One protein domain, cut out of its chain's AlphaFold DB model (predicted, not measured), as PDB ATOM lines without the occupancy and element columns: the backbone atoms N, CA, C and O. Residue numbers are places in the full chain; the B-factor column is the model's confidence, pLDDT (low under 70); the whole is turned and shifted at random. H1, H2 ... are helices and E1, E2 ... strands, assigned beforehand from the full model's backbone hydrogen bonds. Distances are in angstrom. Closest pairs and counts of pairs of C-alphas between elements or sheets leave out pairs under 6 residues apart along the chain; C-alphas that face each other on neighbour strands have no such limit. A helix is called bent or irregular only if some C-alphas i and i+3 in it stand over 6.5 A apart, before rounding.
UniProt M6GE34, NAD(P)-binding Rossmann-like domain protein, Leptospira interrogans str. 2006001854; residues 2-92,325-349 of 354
ATOM      1  N   GLY A   2      81.670 -11.962  -2.247       88.38
ATOM      2  CA  GLY A   2      81.440 -13.326  -1.730       88.38
ATOM      3  C   GLY A   2      82.381 -13.760  -0.597       88.38
ATOM      4  O   GLY A   2      81.903 -14.198   0.440       88.38
ATOM      5  N   SER A   3      83.690 -13.521  -0.735       90.50
ATOM      6  CA  SER A   3      84.689 -13.832   0.301       90.50
ATOM      7  C   SER A   3      84.446 -13.128   1.641       90.50
ATOM      8  O   SER A   3      84.570 -13.759   2.684       90.50
ATOM      9  N   LEU A   4      84.068 -11.846   1.625       93.25
ATOM     10  CA  LEU A   4      83.776 -11.079   2.841       93.25
ATOM     11  C   LEU A   4      82.526 -11.611   3.545       93.25
ATOM     12  O   LEU A   4      82.535 -11.756   4.761       93.25
ATOM     13  N   VAL A   5      81.481 -11.945   2.781       94.19
ATOM     14  CA  VAL A   5      80.254 -12.542   3.332       94.19
ATOM     15  C   VAL A   5      80.544 -13.922   3.916       94.19
ATOM     16  O   VAL A   5      80.127 -14.212   5.028       94.19
ATOM     17  N   THR A   6      81.301 -14.764   3.206       95.25
ATOM     18  CA  THR A   6      81.693 -16.092   3.706       95.25
ATOM     19  C   THR A   6      82.491 -15.987   4.999       95.25
ATOM     20  O   THR A   6      82.185 -16.690   5.958       95.25
ATOM     21  N   ALA A   7      83.485 -15.097   5.041       95.69
ATOM     22  CA  ALA A   7      84.263 -14.868   6.246       95.69
ATOM     23  C   ALA A   7      83.366 -14.401   7.393       95.69
ATOM     24  O   ALA A   7      83.414 -15.010   8.453       95.69
ATOM     25  N   TYR A   8      82.495 -13.413   7.156       96.19
ATOM     26  CA  TYR A   8      81.556 -12.912   8.159       96.19
ATOM     27  C   TYR A   8      80.678 -14.029   8.737       96.19
ATOM     28  O   TYR A   8      80.614 -14.200   9.953       96.19
ATOM     29  N   GLU A   9      80.049 -14.832   7.875       95.88
ATOM     30  CA  GLU A   9      79.174 -15.927   8.302       95.88
ATOM     31  C   GLU A   9      79.928 -16.974   9.131       95.88
ATOM     32  O   GLU A   9      79.426 -17.412  10.169       95.88
ATOM     33  N   ILE A  10      81.150 -17.351   8.732       96.25
ATOM     34  CA  ILE A  10      81.974 -18.289   9.507       96.25
ATOM     35  C   ILE A  10      82.370 -17.676  10.852       96.25
ATOM     36  O   ILE A  10      82.186 -18.318  11.885       96.25
ATOM     37  N   THR A  11      82.875 -16.440  10.853       95.56
ATOM     38  CA  THR A  11      83.369 -15.779  12.068       95.56
ATOM     39  C   THR A  11      82.258 -15.387  13.039       95.56
ATOM     40  O   THR A  11      82.535 -15.160  14.211       95.56
ATOM     41  N   SER A  12      81.005 -15.334  12.578       94.38
ATOM     42  CA  SER A  12      79.840 -15.070  13.431       94.38
ATOM     43  C   SER A  12      79.448 -16.256  14.324       94.38
ATOM     44  O   SER A  12      78.647 -16.099  15.246       94.38
ATOM     45  N   LYS A  13      79.997 -17.454  14.069       94.56
ATOM     46  CA  LYS A  13      79.741 -18.646  14.884       94.56
ATOM     47  C   LYS A  13      80.629 -18.655  16.134       94.56
ATOM     48  O   LYS A  13      81.809 -18.300  16.048       94.56
ATOM     49  N   PRO A  14      80.114 -19.123  17.286       93.31
ATOM     50  CA  PRO A  14      80.949 -19.326  18.463       93.31
ATOM     51  C   PRO A  14      82.064 -20.332  18.151       93.31
ATOM     52  O   PRO A  14      81.857 -21.277  17.389       93.31
ATOM     53  N   ASN A  15      83.244 -20.119  18.736       94.06
ATOM     54  CA  ASN A  15      84.415 -20.998  18.619       94.06
ATOM     55  C   ASN A  15      84.890 -21.273  17.177       94.06
ATOM     56  O   ASN A  15      85.558 -22.271  16.922       94.06
ATOM     57  N   TRP A  16      84.606 -20.387  16.213       95.56
ATOM     58  CA  TRP A  16      85.010 -20.590  14.814       95.56
ATOM     59  C   TRP A  16      86.525 -20.823  14.640       95.56
ATOM     60  O   TRP A  16      86.920 -21.583  13.755       95.56
ATOM     61  N   LYS A  17      87.358 -20.222  15.507       95.00
ATOM     62  CA  LYS A  17      88.827 -20.369  15.516       95.00
ATOM     63  C   LYS A  17      89.295 -21.806  15.810       95.00
ATOM     64  O   LYS A  17      90.414 -22.149  15.454       95.00
ATOM     65  N   GLU A  18      88.467 -22.650  16.430       96.12
ATOM     66  CA  GLU A  18      88.790 -24.072  16.658       96.12
ATOM     67  C   GLU A  18      88.632 -24.917  15.387       96.12
ATOM     68  O   GLU A  18      89.217 -25.992  15.268       96.12
ATOM     69  N   HIS A  19      87.841 -24.431  14.430       95.19
ATOM     70  CA  HIS A  19      87.472 -25.170  13.227       95.19
ATOM     71  C   HIS A  19      88.129 -24.628  11.958       95.19
ATOM     72  O   HIS A  19      88.290 -25.378  10.995       95.19
ATOM     73  N   TYR A  20      88.484 -23.342  11.933       95.69
ATOM     74  CA  TYR A  20      88.964 -22.675  10.730       95.69
ATOM     75  C   TYR A  20      90.140 -21.748  11.017       95.69
ATOM     76  O   TYR A  20      90.126 -20.973  11.971       95.69
ATOM     77  N   ASP A  21      91.106 -21.766  10.102       94.81
ATOM     78  CA  ASP A  21      92.186 -20.792  10.027       94.81
ATOM     79  C   ASP A  21      92.041 -19.988   8.725       94.81
ATOM     80  O   ASP A  21      92.266 -20.506   7.631       94.81
ATOM     81  N   ILE A  22      91.574 -18.740   8.827       95.69
ATOM     82  CA  ILE A  22      91.123 -17.948   7.673       95.69
ATOM     83  C   ILE A  22      92.030 -16.732   7.470       95.69
ATOM     84  O   ILE A  22      92.254 -15.937   8.384       95.69
ATOM     85  N   THR A  23      92.487 -16.552   6.230       94.75
ATOM     86  CA  THR A  23      93.186 -15.349   5.762       94.75
ATOM     87  C   THR A  23      92.521 -14.851   4.481       94.75
ATOM     88  O   THR A  23      92.321 -15.631   3.552       94.75
ATOM     89  N   ILE A  24      92.211 -13.555   4.401       92.31
ATOM     90  CA  ILE A  24      91.725 -12.919   3.168       92.31
ATOM     91  C   ILE A  24      92.875 -12.161   2.514       92.31
ATOM     92  O   ILE A  24      93.501 -11.312   3.145       92.31
ATOM     93  N   TYR A  25      93.110 -12.439   1.234       91.69
ATOM     94  CA  TYR A  25      94.068 -11.728   0.393       91.69
ATOM     95  C   TYR A  25      93.331 -10.787  -0.561       91.69
ATOM     96  O   TYR A  25      92.354 -11.184  -1.196       91.69
ATOM     97  N   GLN A  26      93.798  -9.544  -0.662       89.56
ATOM     98  CA  GLN A  26      93.233  -8.521  -1.534       89.56
ATOM     99  C   GLN A  26      94.346  -7.821  -2.327       89.56
ATOM    100  O   GLN A  26      95.322  -7.341  -1.753       89.56
ATOM    101  N   LEU A  27      94.155  -7.688  -3.645       87.62
ATOM    102  CA  LEU A  27      95.143  -7.113  -4.572       87.62
ATOM    103  C   LEU A  27      95.522  -5.656  -4.258       87.62
ATOM    104  O   LEU A  27      96.629  -5.222  -4.546       87.62
ATOM    105  N   GLY A  28      94.616  -4.878  -3.674       85.81
ATOM    106  CA  GLY A  28      94.860  -3.474  -3.354       85.81
ATOM    107  C   GLY A  28      94.018  -2.999  -2.182       85.81
ATOM    108  O   GLY A  28      93.315  -3.773  -1.550       85.81
ATOM    109  N   TRP A  29      94.048  -1.705  -1.894       83.31
ATOM    110  CA  TRP A  29      93.387  -1.148  -0.710       83.31
ATOM    111  C   TRP A  29      91.848  -1.118  -0.778       83.31
ATOM    112  O   TRP A  29      91.203  -0.913   0.246       83.31
ATOM    113  N   ARG A  30      91.238  -1.309  -1.958       86.44
ATOM    114  CA  ARG A  30      89.775  -1.261  -2.123       86.44
ATOM    115  C   ARG A  30      89.158  -2.648  -1.976       86.44
ATOM    116  O   ARG A  30      89.395  -3.515  -2.815       86.44
ATOM    117  N   LEU A  31      88.336  -2.842  -0.948       84.88
ATOM    118  CA  LEU A  31      87.509  -4.039  -0.777       84.88
ATOM    119  C   LEU A  31      86.209  -3.926  -1.583       84.88
ATOM    120  O   LEU A  31      85.718  -2.831  -1.833       84.88
ATOM    121  N   GLY A  32      85.640  -5.071  -1.971       84.38
ATOM    122  CA  GLY A  32      84.306  -5.137  -2.584       84.38
ATOM    123  C   GLY A  32      84.245  -5.813  -3.950       84.38
ATOM    124  O   GLY A  32      83.213  -6.386  -4.305       84.38
ATOM    125  N   GLY A  33      85.365  -5.892  -4.670       85.81
ATOM    126  CA  GLY A  33      85.392  -6.405  -6.042       85.81
ATOM    127  C   GLY A  33      84.804  -5.369  -6.992       85.81
ATOM    128  O   GLY A  33      85.305  -4.253  -7.023       85.81
ATOM    129  N   LYS A  34      83.737  -5.713  -7.727       84.56
ATOM    130  CA  LYS A  34      83.058  -4.756  -8.613       84.56
ATOM    131  C   LYS A  34      82.586  -3.534  -7.819       84.56
ATOM    132  O   LYS A  34      83.120  -2.469  -8.046       84.56
ATOM    133  N   GLY A  35      81.800  -3.693  -6.755       86.44
ATOM    134  CA  GLY A  35      81.318  -2.553  -5.952       86.44
ATOM    135  C   GLY A  35      82.378  -1.709  -5.215       86.44
ATOM    136  O   GLY A  35      82.025  -0.799  -4.472       86.44
ATOM    137  N   ALA A  36      83.665  -2.024  -5.348       87.69
ATOM    138  CA  ALA A  36      84.732  -1.311  -4.670       87.69
ATOM    139  C   ALA A  36      84.774   0.171  -5.072       87.69
ATOM    140  O   ALA A  36      84.725   0.514  -6.256       87.69
ATOM    141  N   SER A  37      84.940   1.045  -4.082       89.12
ATOM    142  CA  SER A  37      84.942   2.488  -4.291       89.12
ATOM    143  C   SER A  37      86.073   3.217  -3.592       89.12
ATOM    144  O   SER A  37      86.781   2.651  -2.759       89.12
ATOM    145  N   GLY A  38      86.302   4.465  -4.000       88.25
ATOM    146  CA  GLY A  38      87.328   5.329  -3.428       88.25
ATOM    147  C   GLY A  38      86.851   6.762  -3.234       88.25
ATOM    148  O   GLY A  38      85.774   7.141  -3.690       88.25
ATOM    149  N   ARG A  39      87.682   7.570  -2.571       89.50
ATOM    150  CA  ARG A  39      87.464   9.012  -2.424       89.50
ATOM    151  C   ARG A  39      88.610   9.804  -3.024       89.50
ATOM    152  O   ARG A  39      89.775   9.552  -2.717       89.50
ATOM    153  N   ASN A  40      88.265  10.798  -3.834       91.56
ATOM    154  CA  ASN A  40      89.223  11.710  -4.433       91.56
ATOM    155  C   ASN A  40      89.417  12.942  -3.542       91.56
ATOM    156  O   ASN A  40      88.603  13.869  -3.545       91.56
ATOM    157  N   GLN A  41      90.513  12.959  -2.783       93.00
ATOM    158  CA  GLN A  41      90.855  14.073  -1.889       93.00
ATOM    159  C   GLN A  41      91.101  15.387  -2.645       93.00
ATOM    160  O   GLN A  41      90.804  16.456  -2.118       93.00
ATOM    161  N   ASN A  42      91.557  15.321  -3.899       95.44
ATOM    162  CA  ASN A  42      91.801  16.508  -4.724       95.44
ATOM    163  C   ASN A  42      90.498  17.150  -5.227       95.44
ATOM    164  O   ASN A  42      90.516  18.273  -5.724       95.44
ATOM    165  N   VAL A  43      89.365  16.449  -5.110       93.06
ATOM    166  CA  VAL A  43      88.049  16.909  -5.570       93.06
ATOM    167  C   VAL A  43      87.035  16.775  -4.435       93.06
ATOM    168  O   VAL A  43      86.062  16.034  -4.541       93.06
ATOM    169  N   PHE A  44      87.274  17.475  -3.323       93.38
ATOM    170  CA  PHE A  44      86.351  17.564  -2.179       93.38
ATOM    171  C   PHE A  44      85.842  16.204  -1.670       93.38
ATOM    172  O   PHE A  44      84.661  16.058  -1.360       93.38
ATOM    173  N   ASN A  45      86.714  15.192  -1.592       89.38
ATOM    174  CA  ASN A  45      86.341  13.833  -1.179       89.38
ATOM    175  C   ASN A  45      85.276  13.163  -2.070       89.38
ATOM    176  O   ASN A  45      84.545  12.287  -1.601       89.38
ATOM    177  N   ARG A  46      85.186  13.542  -3.353       91.75
ATOM    178  CA  ARG A  46      84.244  12.952  -4.311       91.75
ATOM    179  C   ARG A  46      84.367  11.428  -4.325       91.75
ATOM    180  O   ARG A  46      85.471  10.897  -4.439       91.75
ATOM    181  N   ILE A  47      83.222  10.753  -4.249       90.62
ATOM    182  CA  ILE A  47      83.117   9.302  -4.412       90.62
ATOM    183  C   ILE A  47      83.462   8.939  -5.861       90.62
ATOM    184  O   ILE A  47      82.893   9.497  -6.800       90.62
ATOM    185  N   GLU A  48      84.391   8.003  -6.032       90.44
ATOM    186  CA  GLU A  48      84.770   7.424  -7.318       90.44
ATOM    187  C   GLU A  48      84.322   5.964  -7.367       90.44
ATOM    188  O   GLU A  48      84.874   5.102  -6.674       90.44
ATOM    189  N   GLU A  49      83.304   5.706  -8.188       85.88
ATOM    190  CA  GLU A  49      82.616   4.421  -8.311       85.88
ATOM    191  C   GLU A  49      82.306   4.080  -9.757       85.88
ATOM    192  O   GLU A  49      82.072   4.967 -10.579       85.88
ATOM    193  N   HIS A  50      82.284   2.782 -10.066       79.75
ATOM    194  CA  HIS A  50      81.841   2.328 -11.375       79.75
ATOM    195  C   HIS A  50      80.310   2.217 -11.403       79.75
ATOM    196  O   HIS A  50      79.713   1.516 -10.595       79.75
ATOM    197  N   GLY A  51      79.667   2.853 -12.380       73.44
ATOM    198  CA  GLY A  51      78.238   2.669 -12.640       73.44
ATOM    199  C   GLY A  51      77.294   3.157 -11.533       73.44
ATOM    200  O   GLY A  51      77.668   3.887 -10.618       73.44
ATOM    201  N   LEU A  52      76.022   2.786 -11.681       75.38
ATOM    202  CA  LEU A  52      74.954   3.132 -10.751       75.38
ATOM    203  C   LEU A  52      74.818   2.041  -9.684       75.38
ATOM    204  O   LEU A  52      74.516   0.894 -10.002       75.38
ATOM    205  N   HIS A  53      74.974   2.413  -8.415       80.94
ATOM    206  CA  HIS A  53      74.801   1.508  -7.283       80.94
ATOM    207  C   HIS A  53      73.459   1.749  -6.589       80.94
ATOM    208  O   HIS A  53      73.276   2.709  -5.841       80.94
ATOM    209  N   ILE A  54      72.505   0.859  -6.853       88.69
ATOM    210  CA  ILE A  54      71.178   0.833  -6.231       88.69
ATOM    211  C   ILE A  54      70.905  -0.592  -5.755       88.69
ATOM    212  O   ILE A  54      71.267  -1.559  -6.426       88.69
ATOM    213  N   TRP A  55      70.259  -0.731  -4.599       93.94
ATOM    214  CA  TRP A  55      69.704  -2.009  -4.155       93.94
ATOM    215  C   TRP A  55      68.202  -2.019  -4.357       93.94
ATOM    216  O   TRP A  55      67.525  -1.075  -3.965       93.94
ATOM    217  N   PHE A  56      67.669  -3.083  -4.947       96.25
ATOM    218  CA  PHE A  56      66.224  -3.241  -5.030       96.25
ATOM    219  C   PHE A  56      65.669  -3.757  -3.705       96.25
ATOM    220  O   PHE A  56      66.315  -4.551  -3.021       96.25
ATOM    221  N   GLY A  57      64.452  -3.347  -3.352       96.81
ATOM    222  CA  GLY A  57      63.806  -3.728  -2.092       96.81
ATOM    223  C   GLY A  57      63.526  -5.225  -1.944       96.81
ATOM    224  O   GLY A  57      63.102  -5.648  -0.876       96.81
ATOM    225  N   PHE A  58      63.756  -6.033  -2.986       96.50
ATOM    226  CA  PHE A  58      63.672  -7.498  -2.930       96.50
ATOM    227  C   PHE A  58      65.011  -8.179  -2.595       96.50
ATOM    228  O   PHE A  58      65.085  -9.408  -2.544       96.50
ATOM    229  N   TYR A  59      66.095  -7.421  -2.392       96.38
ATOM    230  CA  TYR A  59      67.421  -7.950  -2.040       96.38
ATOM    231  C   TYR A  59      67.496  -8.379  -0.563       96.38
ATOM    232  O   TYR A  59      68.409  -7.995   0.166       96.38
ATOM    233  N   ASP A  60      66.543  -9.192  -0.107       96.62
ATOM    234  CA  ASP A  60      66.342  -9.508   1.309       96.62
ATOM    235  C   ASP A  60      67.573 -10.106   1.984       96.62
ATOM    236  O   ASP A  60      67.934  -9.684   3.077       96.62
ATOM    237  N   HIS A  61      68.272 -11.037   1.333       95.81
ATOM    238  CA  HIS A  61      69.503 -11.602   1.895       95.81
ATOM    239  C   HIS A  61      70.580 -10.533   2.122       95.81
ATOM    240  O   HIS A  61      71.263 -10.555   3.143       95.81
ATOM    241  N   ALA A  62      70.710  -9.580   1.196       95.56
ATOM    242  CA  ALA A  62      71.701  -8.516   1.292       95.56
ATOM    243  C   ALA A  62      71.321  -7.500   2.379       95.56
ATOM    244  O   ALA A  62      72.165  -7.120   3.189       95.56
ATOM    245  N   PHE A  63      70.040  -7.120   2.448       97.50
ATOM    246  CA  PHE A  63      69.532  -6.244   3.501       97.50
ATOM    247  C   PHE A  63      69.612  -6.882   4.887       97.50
ATOM    248  O   PHE A  63      70.021  -6.220   5.834       97.50
ATOM    249  N   ARG A  64      69.290  -8.171   5.018       96.62
ATOM    250  CA  ARG A  64      69.415  -8.906   6.283       96.62
ATOM    251  C   ARG A  64      70.849  -8.892   6.798       96.62
ATOM    252  O   ARG A  64      71.073  -8.562   7.957       96.62
ATOM    253  N   LEU A  65      71.804  -9.215   5.924       96.00
ATOM    254  CA  LEU A  65      73.223  -9.188   6.259       96.00
ATOM    255  C   LEU A  65      73.650  -7.789   6.709       96.00
ATOM    256  O   LEU A  65      74.212  -7.638   7.789       96.00
ATOM    257  N   ILE A  66      73.372  -6.762   5.900       96.44
ATOM    258  CA  ILE A  66      73.897  -5.430   6.194       96.44
ATOM    259  C   ILE A  66      73.260  -4.831   7.451       96.44
ATOM    260  O   ILE A  66      73.964  -4.215   8.243       96.44
ATOM    261  N   ARG A  67      71.963  -5.073   7.687       96.94
ATOM    262  CA  ARG A  67      71.270  -4.677   8.922       96.94
ATOM    263  C   ARG A  67      71.963  -5.263  10.146       96.94
ATOM    264  O   ARG A  67      72.289  -4.511  11.059       96.94
ATOM    265  N   LYS A  68      72.268  -6.564  10.111       96.69
ATOM    266  CA  LYS A  68      73.007  -7.246  11.177       96.69
ATOM    267  C   LYS A  68      74.393  -6.631  11.383       96.69
ATOM    268  O   LYS A  68      74.779  -6.403  12.520       96.69
ATOM    269  N   CYS A  69      75.114  -6.293  10.311       97.19
ATOM    270  CA  CYS A  69      76.416  -5.633  10.439       97.19
ATOM    271  C   CYS A  69      76.320  -4.248  11.105       97.19
ATOM    272  O   CYS A  69      77.130  -3.931  11.971       97.19
ATOM    273  N   TYR A  70      75.347  -3.417  10.719       97.56
ATOM    274  CA  TYR A  70      75.145  -2.102  11.344       97.56
ATOM    275  C   TYR A  70      74.746  -2.221  12.823       97.56
ATOM    276  O   TYR A  70      75.249  -1.462  13.649       97.56
ATOM    277  N   GLU A  71      73.890  -3.186  13.162       96.81
ATOM    278  CA  GLU A  71      73.499  -3.482  14.544       96.81
ATOM    279  C   GLU A  71      74.698  -3.955  15.383       96.81
ATOM    280  O   GLU A  71      74.975  -3.397  16.444       96.81
ATOM    281  N   GLU A  72      75.467  -4.921  14.877       96.75
ATOM    282  CA  GLU A  72      76.635  -5.501  15.552       96.75
ATOM    283  C   GLU A  72      77.743  -4.472  15.805       96.75
ATOM    284  O   GLU A  72      78.374  -4.479  16.861       96.75
ATOM    285  N   LEU A  73      77.957  -3.543  14.868       96.44
ATOM    286  CA  LEU A  73      78.918  -2.457  15.054       96.44
ATOM    287  C   LEU A  73      78.490  -1.457  16.123       96.44
ATOM    288  O   LEU A  73      79.363  -0.806  16.698       96.44
ATOM    289  N   SER A  74      77.179  -1.312  16.362       96.06
ATOM    290  CA  SER A  74      76.619  -0.462  17.421       96.06
ATOM    291  C   SER A  74      77.297   0.916  17.496       96.06
ATOM    292  O   SER A  74      77.692   1.389  18.566       96.06
ATOM    293  N   ARG A  75      77.493   1.557  16.333       95.44
ATOM    294  CA  ARG A  75      78.198   2.844  16.250       95.44
ATOM    295  C   ARG A  75      77.447   3.906  17.065       95.44
ATOM    296  O   ARG A  75      76.214   3.923  17.050       95.44
ATOM    297  N   PRO A  76      78.146   4.843  17.734       96.06
ATOM    298  CA  PRO A  76      77.480   5.957  18.400       96.06
ATOM    299  C   PRO A  76      76.611   6.744  17.412       96.06
ATOM    300  O   PRO A  76      77.085   7.050  16.321       96.06
ATOM    301  N   LEU A  77      75.391   7.132  17.804       92.81
ATOM    302  CA  LEU A  77      74.404   7.784  16.921       92.81
ATOM    303  C   LEU A  77      74.854   9.128  16.317       92.81
ATOM    304  O   LEU A  77      74.250   9.614  15.373       92.81
ATOM    305  N   PHE A  78      75.907   9.749  16.853       94.38
ATOM    306  CA  PHE A  78      76.519  10.950  16.270       94.38
ATOM    307  C   PHE A  78      77.557  10.636  15.178       94.38
ATOM    308  O   PHE A  78      78.101  11.551  14.560       94.38
ATOM    309  N   SER A  79      77.873   9.358  14.960       93.94
ATOM    310  CA  SER A  79      78.774   8.918  13.897       93.94
ATOM    311  C   SER A  79      78.038   8.951  12.558       93.94
ATOM    312  O   SER A  79      76.871   8.570  12.505       93.94
ATOM    313  N   PRO A  80      78.690   9.347  11.453       91.75
ATOM    314  CA  PRO A  80      78.072   9.273  10.135       91.75
ATOM    315  C   PRO A  80      77.640   7.842   9.801       91.75
ATOM    316  O   PRO A  80      78.451   6.921   9.914       91.75
ATOM    317  N   LEU A  81      76.401   7.678   9.326       94.69
ATOM    318  CA  LEU A  81      75.840   6.378   8.952       94.69
ATOM    319  C   LEU A  81      75.951   5.385  10.120       94.69
ATOM    320  O   LEU A  81      76.580   4.329  10.002       94.69
ATOM    321  N   ALA A  82      75.413   5.764  11.278       96.12
ATOM    322  CA  ALA A  82      75.455   4.937  12.478       96.12
ATOM    323  C   ALA A  82      74.559   3.700  12.331       96.12
ATOM    324  O   ALA A  82      74.938   2.612  12.757       96.12
ATOM    325  N   ILE A  83      73.409   3.865  11.673       96.31
ATOM    326  CA  ILE A  83      72.416   2.814  11.426       96.31
ATOM    327  C   ILE A  83      72.133   2.659   9.929       96.31
ATOM    328  O   ILE A  83      72.367   3.568   9.125       96.31
ATOM    329  N   TRP A  84      71.605   1.502   9.532       95.94
ATOM    330  CA  TRP A  84      71.388   1.196   8.117       95.94
ATOM    331  C   TRP A  84      70.338   2.121   7.470       95.94
ATOM    332  O   TRP A  84      70.466   2.451   6.293       95.94
ATOM    333  N   GLU A  85      69.350   2.613   8.225       95.50
ATOM    334  CA  GLU A  85      68.327   3.558   7.752       95.50
ATOM    335  C   GLU A  85      68.910   4.928   7.379       95.50
ATOM    336  O   GLU A  85      68.316   5.681   6.601       95.50
ATOM    337  N   GLU A  86      70.063   5.292   7.940       96.44
ATOM    338  CA  GLU A  86      70.817   6.471   7.518       96.44
ATOM    339  C   GLU A  86      71.579   6.195   6.227       96.44
ATOM    340  O   GLU A  86      71.658   7.068   5.367       96.44
ATOM    341  N   ALA A  87      72.100   4.978   6.066       96.12
ATOM    342  CA  ALA A  87      72.898   4.583   4.914       96.12
ATOM    343  C   ALA A  87      72.070   4.314   3.651       96.12
ATOM    344  O   ALA A  87      72.557   4.576   2.551       96.12
ATOM    345  N   PHE A  88      70.825   3.851   3.791       97.12
ATOM    346  CA  PHE A  88      69.922   3.525   2.688       97.12
ATOM    347  C   PHE A  88      68.665   4.395   2.723       97.12
ATOM    348  O   PHE A  88      67.920   4.394   3.700       97.12
ATOM    349  N   LYS A  89      68.373   5.097   1.621       96.56
ATOM    350  CA  LYS A  89      67.142   5.887   1.464       96.56
ATOM    351  C   LYS A  89      66.262   5.343   0.342       96.56
ATOM    352  O   LYS A  89      66.792   5.008  -0.720       96.56
ATOM    353  N   PRO A  90      64.937   5.261   0.549       96.88
ATOM    354  CA  PRO A  90      64.023   4.722  -0.448       96.88
ATOM    355  C   PRO A  90      64.026   5.568  -1.727       96.88
ATOM    356  O   PRO A  90      64.133   6.794  -1.690       96.88
ATOM    357  N   ALA A  91      63.883   4.900  -2.867       94.88
ATOM    358  CA  ALA A  91      63.703   5.488  -4.184       94.88
ATOM    359  C   ALA A  91      62.611   4.714  -4.926       94.88
ATOM    360  O   ALA A  91      62.753   3.531  -5.222       94.88
ATOM    361  N   ASN A  92      61.507   5.395  -5.219       95.06
ATOM    362  CA  ASN A  92      60.296   4.786  -5.764       95.06
ATOM    363  C   ASN A  92      59.834   5.403  -7.091       95.06
ATOM    364  O   ASN A  92      58.757   5.083  -7.584       95.06
ATOM    365  N   ALA A 325      76.341   7.185   0.920       91.75
ATOM    366  CA  ALA A 325      77.766   7.276   0.632       91.75
ATOM    367  C   ALA A 325      78.122   6.226  -0.430       91.75
ATOM    368  O   ALA A 325      77.230   5.606  -1.014       91.75
ATOM    369  N   GLY A 326      79.413   6.036  -0.689       90.50
ATOM    370  CA  GLY A 326      79.845   5.022  -1.634       90.50
ATOM    371  C   GLY A 326      79.497   3.601  -1.176       90.50
ATOM    372  O   GLY A 326      79.438   3.335   0.023       90.50
ATOM    373  N   MET A 327      79.320   2.667  -2.110       91.25
ATOM    374  CA  MET A 327      79.112   1.241  -1.833       91.25
ATOM    375  C   MET A 327      80.227   0.659  -0.942       91.25
ATOM    376  O   MET A 327      79.945  -0.128  -0.037       91.25
ATOM    377  N   GLY A 328      81.472   1.114  -1.139       90.56
ATOM    378  CA  GLY A 328      82.602   0.981  -0.208       90.56
ATOM    379  C   GLY A 328      82.224   1.218   1.245       90.56
ATOM    380  O   GLY A 328      82.282   0.307   2.070       90.56
ATOM    381  N   ASP A 329      81.800   2.447   1.517       91.50
ATOM    382  CA  ASP A 329      81.491   2.955   2.850       91.50
ATOM    383  C   ASP A 329      80.237   2.304   3.451       91.50
ATOM    384  O   ASP A 329      80.180   2.064   4.656       91.50
ATOM    385  N   VAL A 330      79.231   2.027   2.617       94.19
ATOM    386  CA  VAL A 330      77.911   1.562   3.064       94.19
ATOM    387  C   VAL A 330      77.843   0.046   3.249       94.19
ATOM    388  O   VAL A 330      77.103  -0.425   4.106       94.19
ATOM    389  N   ILE A 331      78.596  -0.741   2.475       93.81
ATOM    390  CA  ILE A 331      78.495  -2.212   2.501       93.81
ATOM    391  C   ILE A 331      79.781  -2.878   2.956       93.81
ATOM    392  O   ILE A 331      79.746  -3.743   3.829       93.81
ATOM    393  N   PHE A 332      80.923  -2.516   2.372       93.31
ATOM    394  CA  PHE A 332      82.158  -3.258   2.628       93.31
ATOM    395  C   PHE A 332      82.841  -2.813   3.916       93.31
ATOM    396  O   PHE A 332      83.351  -3.668   4.636       93.31
ATOM    397  N   THR A 333      82.811  -1.518   4.241       93.00
ATOM    398  CA  THR A 333      83.381  -0.989   5.486       93.00
ATOM    399  C   THR A 333      82.744  -1.618   6.729       93.00
ATOM    400  O   THR A 333      83.511  -2.095   7.564       93.00
ATOM    401  N   PRO A 334      81.403  -1.728   6.860       95.50
ATOM    402  CA  PRO A 334      80.810  -2.399   8.013       95.50
ATOM    403  C   PRO A 334      81.286  -3.847   8.194       95.50
ATOM    404  O   PRO A 334      81.681  -4.246   9.286       95.50
ATOM    405  N   ILE A 335      81.324  -4.627   7.108       95.94
ATOM    406  CA  ILE A 335      81.785  -6.021   7.160       95.94
ATOM    407  C   ILE A 335      83.273  -6.077   7.531       95.94
ATOM    408  O   ILE A 335      83.675  -6.871   8.376       95.94
ATOM    409  N   TYR A 336      84.096  -5.219   6.927       94.56
ATOM    410  CA  TYR A 336      85.526  -5.129   7.217       94.56
ATOM    411  C   TYR A 336      85.808  -4.807   8.689       94.56
ATOM    412  O   TYR A 336      86.667  -5.446   9.293       94.56
ATOM    413  N   GLU A 337      85.094  -3.844   9.275       95.00
ATOM    414  CA  GLU A 337      85.261  -3.467  10.682       95.00
ATOM    415  C   GLU A 337      84.948  -4.633  11.622       95.00
ATOM    416  O   GLU A 337      85.719  -4.898  12.542       95.00
ATOM    417  N   ILE A 338      83.884  -5.391  11.346       96.62
ATOM    418  CA  ILE A 338      83.549  -6.590  12.124       96.62
ATOM    419  C   ILE A 338      84.644  -7.651  11.992       96.62
ATOM    420  O   ILE A 338      85.137  -8.159  12.999       96.62
ATOM    421  N   LEU A 339      85.079  -7.953  10.763       95.88
ATOM    422  CA  LEU A 339      86.142  -8.935  10.522       95.88
ATOM    423  C   LEU A 339      87.458  -8.540  11.206       95.88
ATOM    424  O   LEU A 339      88.194  -9.398  11.695       95.88
ATOM    425  N   LYS A 340      87.742  -7.240  11.285       95.00
ATOM    426  CA  LYS A 340      88.879  -6.709  12.034       95.00
ATOM    427  C   LYS A 340      88.702  -6.885  13.547       95.00
ATOM    428  O   LYS A 340      89.666  -7.256  14.210       95.00
ATOM    429  N   ASN A 341      87.501  -6.664  14.085       94.88
ATOM    430  CA  ASN A 341      87.208  -6.816  15.517       94.88
ATOM    431  C   ASN A 341      87.335  -8.269  16.003       94.88
ATOM    432  O   ASN A 341      87.722  -8.493  17.146       94.88
ATOM    433  N   VAL A 342      87.071  -9.254  15.138       94.00
ATOM    434  CA  VAL A 342      87.302 -10.684  15.432       94.00
ATOM    435  C   VAL A 342      88.735 -11.148  15.127       94.00
ATOM    436  O   VAL A 342      89.029 -12.345  15.189       94.00
ATOM    437  N   GLU A 343      89.630 -10.202  14.818       93.31
ATOM    438  CA  GLU A 343      91.053 -10.413  14.532       93.31
ATOM    439  C   GLU A 343      91.312 -11.332  13.326       93.31
ATOM    440  O   GLU A 343      92.282 -12.094  13.298       93.31
ATOM    441  N   LEU A 344      90.445 -11.282  12.308       94.69
ATOM    442  CA  LEU A 344      90.674 -12.008  11.063       94.69
ATOM    443  C   LEU A 344      91.916 -11.459  10.344       94.69
ATOM    444  O   LEU A 344      92.124 -10.246  10.266       94.69
ATOM    445  N   ARG A 345      92.728 -12.340   9.749       94.62
ATOM    446  CA  ARG A 345      93.901 -11.922   8.972       94.62
ATOM    447  C   ARG A 345      93.476 -11.378   7.609       94.62
ATOM    448  O   ARG A 345      92.943 -12.109   6.775       94.62
ATOM    449  N   LEU A 346      93.743 -10.094   7.385       92.56
ATOM    450  CA  LEU A 346      93.415  -9.362   6.164       92.56
ATOM    451  C   LEU A 346      94.712  -8.821   5.552       92.56
ATOM    452  O   LEU A 346      95.309  -7.889   6.085       92.56
ATOM    453  N   ASN A 347      95.146  -9.408   4.439       92.25
ATOM    454  CA  ASN A 347      96.378  -9.032   3.756       92.25
ATOM    455  C   ASN A 347      96.069  -8.275   2.463       92.25
ATOM    456  O   ASN A 347      95.434  -8.808   1.552       92.25
ATOM    457  N   PHE A 348      96.552  -7.040   2.375       91.88
ATOM    458  CA  PHE A 348      96.380  -6.166   1.216       91.88
ATOM    459  C   PHE A 348      97.638  -6.139   0.350       91.88
ATOM    460  O   PHE A 348      98.732  -6.415   0.838       91.88
ATOM    461  N   PHE A 349      97.483  -5.731  -0.911       90.25
ATOM    462  CA  PHE A 349      98.575  -5.625  -1.884       90.25
ATOM    463  C   PHE A 349      99.243  -6.968  -2.198       90.25
ATOM    464  O   PHE A 349     100.443  -7.026  -2.451       90.25
TER     465      PHE A 349
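AT A GLANCE: This is residues 2 to 92 and 325 to 349 of the 354 residues of the protein "NAD(P)-binding Rossmann-like domain protein" of Leptospira interrogans str. 2006001854 (UniProt M6GE34). Three helices, H1, H3 and H5, make the core, their centres set as a triangle, with H5 in the middle of the domain and H1 and H3 each packed on it. Round this core sit two small sheets of two strands, a parallel pair E1 and E6 lying away from H3, and a hairpin E2 and E3 at one end of the longest axis, with short H2 at the other end. The printed part has 116 residues with five named helices and six named strands, in the order H1 H2 E1 E2 E3 E4 H3 H4 E5 H5 E6; the class is mixed, helices and strands. It is compact, with a radius of gyration of the C-alphas of 15.0 A, and spans 44 by 31 by 29 A.

HOW THE PARTS SIT: H1, residues 2 to 11, touches H5, residues 327 to 341, closest at the C-alphas of Tyr 8 and Leu 339, 6.5 A apart. They run the same way at a shallow tilt of 33 degrees, only just short of steep. H2, residues 16 to 19, is close to H1 but not clearly touching, the closest C-alphas being those of Ile 10 and Trp 16, 6.5 A apart. E1, residues 23 to 26, is parallel to its neighbour E6, residues 345 to 348, at 16 degrees; N 26 and O 347 are 2.8 A apart, within hydrogen-bond range. E2, residues 38 to 40, and E3, residues 46 to 48, are antiparallel and form a hairpin, with N 40 and O 46 at 2.9 A. E4, residues 54 to 56, and E5, residues 88 to 91, pair with no named strand but are near each other, with 8 pairs of C-alphas within 10 A. H3, residues 60 to 73, touches H5 at a steep tilt of 53 degrees, the same way; the closest C-alphas, of Cys 69 and Pro 334, are 6.0 A apart. H4, residues 84 to 87, only just touches H3, with 3 pairs of C-alphas within 8 A, the closest those of Arg 67 and Trp 84 at 5.9 A; H3 touches H4 with residues 66 to 70 alone. H4 and E5 meet only through their link. In H1 and H3 every O i to N i+4 pair is within hydrogen-bond range, in H5 8 of 11, and H2 and H4 are too short for such a pair.

IN THESE COORDINATES: H1 begins at C-alpha 2, (81.440, -13.326, -1.730), and is 14.1 A long. H3 is 19.9 A long and H5 20.8 A. H5 is only just irregular: C-alphas 330 and 333 are 6.50 A apart. E1 and E6 are each 10.0 A long, and E6 ends at C-alpha 348, (96.380, -6.166, 1.216).

THE WHOLE: The C-alphas farthest apart, of Glu 18 and Val 43, are 46.6 A apart. Residues 93 to 324 are not printed, and C-alphas 92 and 325 are 18.8 A apart across this cut. The link from E1 to E2, with 11 residues, is long. The mean pLDDT of the printed part is 92.9, and no printed residue is under 70.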